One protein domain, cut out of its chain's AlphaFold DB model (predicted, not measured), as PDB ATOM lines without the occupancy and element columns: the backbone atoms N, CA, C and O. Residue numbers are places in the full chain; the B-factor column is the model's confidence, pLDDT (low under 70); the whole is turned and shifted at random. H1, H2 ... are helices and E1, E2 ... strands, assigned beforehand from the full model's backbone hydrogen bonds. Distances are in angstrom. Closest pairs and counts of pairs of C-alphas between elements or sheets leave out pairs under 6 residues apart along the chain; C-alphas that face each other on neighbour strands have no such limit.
ATOM      1  N   ARG A 136      -9.640 -88.962 -42.582       85.00
ATOM      2  CA  ARG A 136      -9.011 -89.172 -43.900       85.00
ATOM      3  C   ARG A 136      -7.478 -89.123 -43.856       85.00
ATOM      4  O   ARG A 136      -6.837 -89.756 -44.681       85.00
ATOM      5  N   ASN A 137      -6.912 -88.363 -42.922       86.19
ATOM      6  CA  ASN A 137      -5.465 -88.209 -42.799       86.19
ATOM      7  C   ASN A 137      -4.827 -89.316 -41.943       86.19
ATOM      8  O   ASN A 137      -3.604 -89.411 -41.905       86.19
ATOM      9  N   GLU A 138      -5.636 -90.125 -41.254       87.38
ATOM     10  CA  GLU A 138      -5.188 -91.073 -40.227       87.38
ATOM     11  C   GLU A 138      -5.378 -92.547 -40.628       87.38
ATOM     12  O   GLU A 138      -4.735 -93.410 -40.037       87.38
ATOM     13  N   ILE A 139      -6.246 -92.853 -41.602       85.31
ATOM     14  CA  ILE A 139      -6.527 -94.229 -42.057       85.31
ATOM     15  C   ILE A 139      -6.280 -94.399 -43.559       85.31
ATOM     16  O   ILE A 139      -6.255 -93.423 -44.312       85.31
ATOM     17  N   ASP A 140      -6.139 -95.648 -44.005       86.38
ATOM     18  CA  ASP A 140      -5.987 -95.993 -45.417       86.38
ATOM     19  C   ASP A 140      -7.144 -95.483 -46.304       86.38
ATOM     20  O   ASP A 140      -8.304 -95.389 -45.892       86.38
ATOM     21  N   THR A 141      -6.831 -95.177 -47.566       79.56
ATOM     22  CA  THR A 141      -7.797 -94.611 -48.523       79.56
ATOM     23  C   THR A 141      -8.944 -95.574 -48.849       79.56
ATOM     24  O   THR A 141     -10.090 -95.131 -48.984       79.56
ATOM     25  N   ASP A 142      -8.682 -96.884 -48.933       76.94
ATOM     26  CA  ASP A 142      -9.734 -97.882 -49.155       76.94
ATOM     27  C   ASP A 142     -10.634 -97.999 -47.920       76.94
ATOM     28  O   ASP A 142     -11.856 -98.092 -48.055       76.94
ATOM     29  N   ALA A 143     -10.052 -97.954 -46.716       79.19
ATOM     30  CA  ALA A 143     -10.805 -97.982 -45.463       79.19
ATOM     31  C   ALA A 143     -11.694 -96.739 -45.314       79.19
ATOM     32  O   ALA A 143     -12.864 -96.848 -44.952       79.19
ATOM     33  N   TYR A 144     -11.175 -95.559 -45.661       84.69
ATOM     34  CA  TYR A 144     -11.952 -94.322 -45.660       84.69
ATOM     35  C   TYR A 144     -13.097 -94.347 -46.685       84.69
ATOM     36  O   TYR A 144     -14.187 -93.845 -46.406       84.69
ATOM     37  N   SER A 145     -12.872 -94.942 -47.858       77.31
ATOM     38  CA  SER A 145     -13.905 -95.083 -48.894       77.31
ATOM     39  C   SER A 145     -15.036 -96.010 -48.444       77.31
ATOM     40  O   SER A 145     -16.207 -95.679 -48.629       77.31
ATOM     41  N   GLU A 146     -14.697 -97.132 -47.799       81.94
ATOM     42  CA  GLU A 146     -15.676 -98.045 -47.197       81.94
ATOM     43  C   GLU A 146     -16.471 -97.347 -46.085       81.94
ATOM     44  O   GLU A 146     -17.700 -97.376 -46.092       81.94
ATOM     45  N   LEU A 147     -15.786 -96.612 -45.202       86.69
ATOM     46  CA  LEU A 147     -16.424 -95.814 -44.157       86.69
ATOM     47  C   LEU A 147     -17.428 -94.818 -44.747       86.69
ATOM     48  O   LEU A 147     -18.562 -94.742 -44.286       86.69
ATOM     49  N   ALA A 148     -17.039 -94.063 -45.776       80.12
ATOM     50  CA  ALA A 148     -17.935 -93.111 -46.425       80.12
ATOM     51  C   ALA A 148     -19.167 -93.804 -47.033       80.12
ATOM     52  O   ALA A 148     -20.282 -93.302 -46.871       80.12
ATOM     53  N   GLN A 149     -18.990 -94.963 -47.677       79.50
ATOM     54  CA  GLN A 149     -20.096 -95.746 -48.227       79.50
ATOM     55  C   GLN A 149     -21.054 -96.226 -47.127       79.50
ATOM     56  O   GLN A 149     -22.263 -96.030 -47.242       79.50
ATOM     57  N   GLU A 150     -20.535 -96.803 -46.044       85.12
ATOM     58  CA  GLU A 150     -21.356 -97.278 -44.928       85.12
ATOM     59  C   GLU A 150     -22.152 -96.141 -44.265       85.12
ATOM     60  O   GLU A 150     -23.317 -96.318 -43.907       85.12
ATOM     61  N   LEU A 151     -21.547 -94.957 -44.117       85.88
ATOM     62  CA  LEU A 151     -22.228 -93.778 -43.576       85.88
ATOM     63  C   LEU A 151     -23.353 -93.286 -44.497       85.88
ATOM     64  O   LEU A 151     -24.406 -92.883 -43.999       85.88
ATOM     65  N   MET A 152     -23.160 -93.345 -45.819       78.12
ATOM     66  CA  MET A 152     -24.202 -93.013 -46.800       78.12
ATOM     67  C   MET A 152     -25.360 -94.018 -46.768       78.12
ATOM     68  O   MET A 152     -26.522 -93.611 -46.781       78.12
ATOM     69  N   GLU A 153     -25.068 -95.320 -46.690       78.75
ATOM     70  CA  GLU A 153     -26.082 -96.381 -46.581       78.75
ATOM     71  C   GLU A 153     -26.915 -96.241 -45.295       78.75
ATOM     72  O   GLU A 153     -28.138 -96.407 -45.318       78.75
ATOM     73  N   GLU A 154     -26.273 -95.853 -44.189       85.00
ATOM     74  CA  GLU A 154     -26.931 -95.555 -42.912       85.00
ATOM     75  C   GLU A 154     -27.551 -94.146 -42.834       85.00
ATOM     76  O   GLU A 154     -28.143 -93.803 -41.807       85.00
ATOM     77  N   LYS A 155     -27.465 -93.348 -43.910       83.88
ATOM     78  CA  LYS A 155     -28.012 -91.981 -44.017       83.88
ATOM     79  C   LYS A 155     -27.545 -91.053 -42.891       83.88
ATOM     80  O   LYS A 155     -28.340 -90.313 -42.314       83.88
ATOM     81  N   VAL A 156     -26.262 -91.121 -42.551       81.88
ATOM     82  CA  VAL A 156     -25.657 -90.254 -41.537       81.88
ATOM     83  C   VAL A 156     -25.212 -88.953 -42.193       81.88
ATOM     84  O   VAL A 156     -24.376 -88.973 -43.091       81.88
ATOM     85  N   ASP A 157     -25.721 -87.818 -41.715       74.81
ATOM     86  CA  ASP A 157     -25.289 -86.503 -42.190       74.81
ATOM     87  C   ASP A 157     -23.930 -86.113 -41.591       74.81
ATOM     88  O   ASP A 157     -23.739 -86.080 -40.370       74.81
ATOM     89  N   PHE A 158     -22.977 -85.763 -42.454       76.12
ATOM     90  CA  PHE A 158     -21.657 -85.265 -42.069       76.12
ATOM     91  C   PHE A 158     -21.134 -84.258 -43.098       76.12
ATOM     92  O   PHE A 158     -21.467 -84.330 -44.275       76.12
ATOM     93  N   SER A 159     -20.302 -83.313 -42.652       62.72
ATOM     94  CA  SER A 159     -19.547 -82.435 -43.561       62.72
ATOM     95  C   SER A 159     -18.132 -82.965 -43.782       62.72
ATOM     96  O   SER A 159     -17.655 -83.046 -44.905       62.72
ATOM     97  N   GLU A 160     -17.479 -83.370 -42.694       77.38
ATOM     98  CA  GLU A 160     -16.138 -83.949 -42.677       77.38
ATOM     99  C   GLU A 160     -16.069 -84.976 -41.549       77.38
ATOM    100  O   GLU A 160     -16.590 -84.733 -40.456       77.38
ATOM    101  N   ILE A 161     -15.407 -86.109 -41.791       85.94
ATOM    102  CA  ILE A 161     -15.301 -87.173 -40.792       85.94
ATOM    103  C   ILE A 161     -14.117 -86.878 -39.870       85.94
ATOM    104  O   ILE A 161     -12.966 -86.852 -40.309       85.94
ATOM    105  N   SER A 162     -14.407 -86.640 -38.594       91.19
ATOM    106  CA  SER A 162     -13.417 -86.296 -37.568       91.19
ATOM    107  C   SER A 162     -13.217 -87.430 -36.563       91.19
ATOM    108  O   SER A 162     -14.105 -88.252 -36.353       91.19
ATOM    109  N   GLU A 163     -12.060 -87.479 -35.910       92.75
ATOM    110  CA  GLU A 163     -11.847 -88.392 -34.789       92.75
ATOM    111  C   GLU A 163     -12.692 -87.922 -33.588       92.75
ATOM    112  O   GLU A 163     -12.527 -86.784 -33.120       92.75
ATOM    113  N   PRO A 164     -13.618 -88.753 -33.074       93.75
ATOM    114  CA  PRO A 164     -14.519 -88.337 -32.014       93.75
ATOM    115  C   PRO A 164     -13.740 -88.090 -30.716       93.75
ATOM    116  O   PRO A 164     -13.151 -89.003 -30.134       93.75
ATOM    117  N   THR A 165     -13.756 -86.843 -30.248       92.00
ATOM    118  CA  THR A 165     -12.881 -86.362 -29.168       92.00
ATOM    119  C   THR A 165     -13.695 -85.668 -28.078       92.00
ATOM    120  O   THR A 165     -14.648 -84.953 -28.373       92.00
ATOM    121  N   ILE A 166     -13.306 -85.851 -26.814       92.38
ATOM    122  CA  ILE A 166     -13.918 -85.180 -25.657       92.38
ATOM    123  C   ILE A 166     -12.880 -84.244 -25.037       92.38
ATOM    124  O   ILE A 166     -11.794 -84.687 -24.661       92.38
ATOM    125  N   VAL A 167     -13.211 -82.958 -24.923       90.25
ATOM    126  CA  VAL A 167     -12.366 -81.918 -24.324       90.25
ATOM    127  C   VAL A 167     -13.168 -81.202 -23.236       90.25
ATOM    128  O   VAL A 167     -13.879 -80.233 -23.500       90.25
ATOM    129  N   GLY A 168     -13.074 -81.693 -21.996       89.69
ATOM    130  CA  GLY A 168     -13.981 -81.260 -20.926       89.69
ATOM    131  C   GLY A 168     -15.424 -81.635 -21.273       89.69
ATOM    132  O   GLY A 168     -15.676 -82.773 -21.663       89.69
ATOM    133  N   LYS A 169     -16.353 -80.678 -21.188       92.12
ATOM    134  CA  LYS A 169     -17.750 -80.826 -21.650       92.12
ATOM    135  C   LYS A 169     -17.973 -80.582 -23.143       92.12
ATOM    136  O   LYS A 169     -19.069 -80.823 -23.642       92.12
ATOM    137  N   LEU A 170     -16.961 -80.098 -23.862       93.44
ATOM    138  CA  LEU A 170     -17.040 -79.939 -25.310       93.44
ATOM    139  C   LEU A 170     -16.749 -81.282 -25.983       93.44
ATOM    140  O   LEU A 170     -15.696 -81.883 -25.761       93.44
ATOM    141  N   GLN A 171     -17.651 -81.732 -26.846       94.00
ATOM    142  CA  GLN A 171     -17.498 -82.962 -27.611       94.00
ATOM    143  C   GLN A 171     -17.386 -82.643 -29.102       94.00
ATOM    144  O   GLN A 171     -18.144 -81.844 -29.650       94.00
ATOM    145  N   ILE A 172     -16.427 -83.287 -29.763       93.25
ATOM    146  CA  ILE A 172     -16.247 -83.274 -31.215       93.25
ATOM    147  C   ILE A 172     -16.830 -84.585 -31.731       93.25
ATOM    148  O   ILE A 172     -16.315 -85.661 -31.428       93.25
ATOM    149  N   CYS A 173     -17.930 -84.504 -32.471       92.00
ATOM    150  CA  CYS A 173     -18.554 -85.674 -33.073       92.00
ATOM    151  C   CYS A 173     -17.757 -86.151 -34.290       92.00
ATOM    152  O   CYS A 173     -17.134 -85.344 -34.984       92.00
ATOM    153  N   GLY A 174     -17.867 -87.440 -34.624       91.75
ATOM    154  CA  GLY A 174     -17.294 -87.956 -35.860       91.75
ATOM    155  C   GLY A 174     -17.908 -87.356 -37.127       91.75
ATOM    156  O   GLY A 174     -17.221 -87.279 -38.134       91.75
ATOM    157  N   CYS A 175     -19.126 -86.796 -37.067       88.50
ATOM    158  CA  CYS A 175     -19.717 -86.036 -38.179       88.50
ATOM    159  C   CYS A 175     -19.076 -84.649 -38.406       88.50
ATOM    160  O   CYS A 175     -19.461 -83.924 -39.329       88.50
ATOM    161  N   GLY A 176     -18.154 -84.243 -37.523       89.31
ATOM    162  CA  GLY A 176     -17.439 -82.974 -37.583       89.31
ATOM    163  C   GLY A 176     -18.106 -81.817 -36.833       89.31
ATOM    164  O   GLY A 176     -17.583 -80.704 -36.868       89.31
ATOM    165  N   LYS A 177     -19.237 -82.013 -36.145       89.75
ATOM    166  CA  LYS A 177     -19.873 -80.957 -35.330       89.75
ATOM    167  C   LYS A 177     -19.369 -80.956 -33.885       89.75
ATOM    168  O   LYS A 177     -19.046 -82.000 -33.326       89.75
ATOM    169  N   TYR A 178     -19.353 -79.769 -33.281       92.56
ATOM    170  CA  TYR A 178     -19.135 -79.581 -31.845       92.56
ATOM    171  C   TYR A 178     -20.481 -79.571 -31.121       92.56
ATOM    172  O   TYR A 178     -21.412 -78.943 -31.622       92.56
ATOM    173  N   TYR A 179     -20.584 -80.233 -29.973       93.12
ATOM    174  CA  TYR A 179     -21.750 -80.194 -29.083       93.12
ATOM    175  C   TYR A 179     -21.315 -80.159 -27.623       93.12
ATOM    176  O   TYR A 179     -20.151 -80.407 -27.299       93.12
ATOM    177  N   PHE A 180     -22.256 -79.806 -26.758       94.31
ATOM    178  CA  PHE A 180     -22.038 -79.652 -25.334       94.31
ATOM    179  C   PHE A 180     -22.722 -80.763 -24.542       94.31
ATOM    180  O   PHE A 180     -23.942 -80.776 -24.476       94.31
ATOM    181  N   GLU A 181     -21.919 -81.620 -23.908       89.56
ATOM    182  CA  GLU A 181     -22.324 -82.599 -22.884       89.56
ATOM    183  C   GLU A 181     -23.652 -83.331 -23.168       89.56
ATOM    184  O   GLU A 181     -24.589 -83.262 -22.378       89.56
ATOM    185  N   GLU A 182     -23.708 -84.076 -24.274       89.81
ATOM    186  CA  GLU A 182     -24.835 -84.962 -24.595       89.81
ATOM    187  C   GLU A 182     -24.366 -86.408 -24.793       89.81
ATOM    188  O   GLU A 182     -23.200 -86.681 -25.111       89.81
ATOM    189  N   GLU A 183     -25.283 -87.358 -24.606       90.12
ATOM    190  CA  GLU A 183     -25.023 -88.775 -24.892       90.12
ATOM    191  C   GLU A 183     -24.890 -89.013 -26.402       90.12
ATOM    192  O   GLU A 183     -23.962 -89.685 -26.863       90.12
ATOM    193  N   GLU A 184     -25.777 -88.399 -27.181       91.81
ATOM    194  CA  GLU A 184     -25.801 -88.467 -28.636       91.81
ATOM    195  C   GLU A 184     -25.574 -87.084 -29.238       91.81
ATOM    196  O   GLU A 184     -26.014 -86.068 -28.706       91.81
ATOM    197  N   CYS A 185     -24.887 -87.032 -30.380       88.94
ATOM    198  CA  CYS A 185     -24.729 -85.778 -31.098       88.94
ATOM    199  C   CYS A 185     -26.098 -85.302 -31.615       88.94
ATOM    200  O   CYS A 185     -26.675 -86.011 -32.443       88.94
ATOM    201  N   PRO A 186     -26.578 -84.096 -31.255       84.81
ATOM    202  CA  PRO A 186     -27.895 -83.626 -31.700       84.81
ATOM    203  C   PRO A 186     -27.994 -83.434 -33.221       84.81
ATOM    204  O   PRO A 186     -29.084 -83.384 -33.773       84.81
ATOM    205  N   TYR A 187     -26.852 -83.363 -33.915       85.31
ATOM    206  CA  TYR A 187     -26.807 -83.224 -35.369       85.31
ATOM    207  C   TYR A 187     -26.965 -84.556 -36.113       85.31
ATOM    208  O   TYR A 187     -27.810 -84.674 -36.989       85.31
ATOM    209  N   CYS A 188     -26.135 -85.561 -35.803       88.50
ATOM    210  CA  CYS A 188     -26.148 -86.836 -36.538       88.50
ATOM    211  C   CYS A 188     -26.862 -87.977 -35.798       88.50
ATOM    212  O   CYS A 188     -26.985 -89.073 -36.341       88.50
ATOM    213  N   GLY A 189     -27.277 -87.759 -34.546       89.44
ATOM    214  CA  GLY A 189     -27.917 -88.766 -33.695       89.44
ATOM    215  C   GLY A 189     -26.996 -89.919 -33.285       89.44
ATOM    216  O   GLY A 189     -27.472 -90.955 -32.838       89.44
ATOM    217  N   LYS A 190     -25.674 -89.798 -33.480       93.31
ATOM    218  CA  LYS A 190     -24.704 -90.843 -33.124       93.31
ATOM    219  C   LYS A 190     -23.864 -90.426 -31.929       93.31
ATOM    220  O   LYS A 190     -23.405 -89.284 -31.839       93.31
ATOM    221  N   ASN A 191     -23.617 -91.380 -31.039       93.88
ATOM    222  CA  ASN A 191     -22.715 -91.210 -29.909       93.88
ATOM    223  C   ASN A 191     -21.250 -91.503 -30.289       93.88
ATOM    224  O   ASN A 191     -20.928 -91.988 -31.379       93.88
ATOM    225  N   ILE A 192     -20.337 -91.182 -29.373       92.69
ATOM    226  CA  ILE A 192     -18.889 -91.327 -29.583       92.69
ATOM    227  C   ILE A 192     -18.464 -92.792 -29.722       92.69
ATOM    228  O   ILE A 192     -17.569 -93.089 -30.511       92.69
ATOM    229  N   GLU A 193     -19.078 -93.710 -28.976       93.69
ATOM    230  CA  GLU A 193     -18.733 -95.136 -29.041       93.69
ATOM    231  C   GLU A 193     -19.082 -95.734 -30.401       93.69
ATOM    232  O   GLU A 193     -18.284 -96.476 -30.977       93.69
ATOM    233  N   TRP A 194     -20.232 -95.342 -30.948       94.69
ATOM    234  CA  TRP A 194     -20.645 -95.702 -32.293       94.69
ATOM    235  C   TRP A 194     -19.605 -95.241 -33.318       94.69
ATOM    236  O   TRP A 194     -19.128 -96.059 -34.101       94.69
ATOM    237  N   TRP A 195     -19.168 -93.977 -33.253       94.19
ATOM    238  CA  TRP A 195     -18.141 -93.450 -34.159       94.19
ATOM    239  C   TRP A 195     -16.799 -94.170 -34.018       94.19
ATOM    240  O   TRP A 195     -16.190 -94.521 -35.024       94.19
ATOM    241  N   LYS A 196     -16.351 -94.445 -32.789       93.00
ATOM    242  CA  LYS A 196     -15.098 -95.178 -32.540       93.00
ATOM    243  C   LYS A 196     -15.117 -96.581 -33.131       93.00
ATOM    244  O   LYS A 196     -14.103 -97.034 -33.651       93.00
ATOM    245  N   LYS A 197     -16.259 -97.264 -33.049       92.19
ATOM    246  CA  LYS A 197     -16.438 -98.570 -33.681       92.19
ATOM    247  C   LYS A 197     -16.455 -98.441 -35.204       92.19
ATOM    248  O   LYS A 197     -15.781 -99.208 -35.876       92.19
ATOM    249  N   LYS A 198     -17.193 -97.462 -35.731       92.06
ATOM    250  CA  LYS A 198     -17.384 -97.273 -37.174       92.06
ATOM    251  C   LYS A 198     -16.091 -96.880 -37.897       92.06
ATOM    252  O   LYS A 198     -15.839 -97.363 -38.986       92.06
ATOM    253  N   ILE A 199     -15.244 -96.055 -37.277       92.81
ATOM    254  CA  ILE A 199     -13.962 -95.590 -37.842       92.81
ATOM    255  C   ILE A 199     -12.857 -96.666 -37.749       92.81
ATOM    256  O   ILE A 199     -11.743 -96.456 -38.225       92.81
ATOM    257  N   ASN A 200     -13.119 -97.832 -37.145       92.62
ATOM    258  CA  ASN A 200     -12.095 -98.858 -36.974       92.62
ATOM    259  C   ASN A 200     -11.613 -99.407 -38.326       92.62
ATOM    260  O   ASN A 200     -12.293-100.192 -38.981       92.62
ATOM    261  N   GLU A 201     -10.393 -99.033 -38.701       88.56
ATOM    262  CA  GLU A 201      -9.784 -99.386 -39.983       88.56
ATOM    263  C   GLU A 201      -9.741-100.900 -40.236       88.56
ATOM    264  O   GLU A 201     -10.043-101.362 -41.336       88.56
ATOM    265  N   ASN A 202      -9.413-101.700 -39.217       90.00
ATOM    266  CA  ASN A 202      -9.324-103.151 -39.376       90.00
ATOM    267  C   ASN A 202     -10.692-103.783 -39.640       90.00
ATOM    268  O   ASN A 202     -10.786-104.719 -40.438       90.00
ATOM    269  N   ASP A 203     -11.735-103.288 -38.972       88.56
ATOM    270  CA  ASP A 203     -13.101-103.758 -39.179       88.56
ATOM    271  C   ASP A 203     -13.599-103.354 -40.574       88.56
ATOM    272  O   ASP A 203     -14.048-104.224 -41.317       88.56
ATOM    273  N   LEU A 204     -13.383-102.101 -40.995       87.75
ATOM    274  CA  LEU A 204     -13.731-101.602 -42.336       87.75
ATOM    275  C   LEU A 204     -13.064-102.427 -43.449       87.75
ATOM    276  O   LEU A 204     -13.712-102.919 -44.375       87.75
ATOM    277  N   LEU A 205     -11.755-102.674 -43.335       87.44
ATOM    278  CA  LEU A 205     -11.023-103.490 -44.309       87.44
ATOM    279  C   LEU A 205     -11.491-104.952 -44.321       87.44
ATOM    280  O   LEU A 205     -11.419-105.623 -45.357       87.44
TER     281      LEU A 205
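AT A GLANCE: This is residues 136 to 205 of the 606 residues of an uncharacterized protein of uncultured Ruminococcus sp (UniProt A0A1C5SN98). A small sheet of three short strands, E1, E2 and E3, forms one end of the model, and helix H1 forms the other end, set well off from the sheet. The short helix H2 lies between these two ends and leads from near the sheet toward H1, and the last helix, H3, packs on the first half of H1. The printed part has 70 residues, with three named helices and three named strands in the order H1, E1, E2, E3, H2, H3; the sheet's order is E1, E2, E3, all antiparallel. The class is mixed, helices and strands, although under half of the residues, 34 of 70, are in named elements. The whole is compact, with a radius of gyration of the C-alphas of 11.7 A, and spans 33 by 22 by 18 A along its three main axes.

IN THESE COORDINATES: The sheet is made of E1, residues 165 to 167, E2, residues 170 to 172, and E3, residues 178 to 180. E1 begins with C-alpha 165 at (-12.881, -86.362, -29.168), and E3 ends with C-alpha 180 at (-22.038, -79.652, -25.334). From first to last C-alpha, E1 measures 6.6 A, E2 6.8 A and E3 7.1 A. H1 is the longest helix, residues 141 to 153, and measures 18.5 A from C-alpha 141 at (-7.797, -94.611, -48.523) to C-alpha 153 at (-26.082, -96.381, -46.581). H2, residues 192 to 198, measures 9.8 A. H3, residues 201 to 205, measures 6.1 A and ends with C-alpha 205 at (-11.023, -103.490, -44.309).

HOW THE PARTS SIT: E1, E2 and E3 form a meander, each strand the antiparallel neighbour of the one before. E2 is the inner strand, and E1 and E3 are the edge strands. E1 and E2 are a hairpin, with 163 degrees between their directions; N 167 and O 170 are 2.8 A apart and N 172 and O 165 are 2.8 A apart, both within hydrogen-bond range. E2 and E3 are also a hairpin, at 146 degrees; N 171 and O 179, like N 179 and O 171, are within hydrogen-bond range at 2.9 A. H2 is only just on the sheet, with 5 pairs of C-alphas within 10 A, and it only grazes the sheet with its residues 192 to 196. The closest C-alphas of E1 and H2 are those of Thr 165 and Ile 192, 7.8 A apart. H1 and H3 are not on the sheet. H1 and H2 are close but not clearly touching; their closest C-alphas, those of Leu 147 and Lys 198, are 7.2 A apart. These two helices run opposite ways at a steep tilt of 65 degrees. H3 touches H1, which meets it with residues 142 to 147 alone; the closest C-alphas are those of Ala 143 and Leu 204, 5.6 A apart. H2 and H3 are close but not clearly touching, with the C-alphas of Lys 198 and Leu 204 closest at 7.7 A. Every O i to N i+4 pair is within hydrogen-bond range in H1, H2 and H3.

THE WHOLE: The two C-alphas farthest apart are those of Asp 142 in H1 and Lys 169 between E1 and E2, 33.3 A apart, while the first and last printed C-alphas, those of Arg 136 and Leu 205, are 14.5 A apart. The printed part has no cut. The links from H1 to E1 and from E3 to H2 are long, 11 residues each; those from E1 to E2, E2 to E3 and H2 to H3 are tight. The mean pLDDT of the printed part is 87.5, and residue 159, in the link from H1 to E1, is the one printed residue under 70.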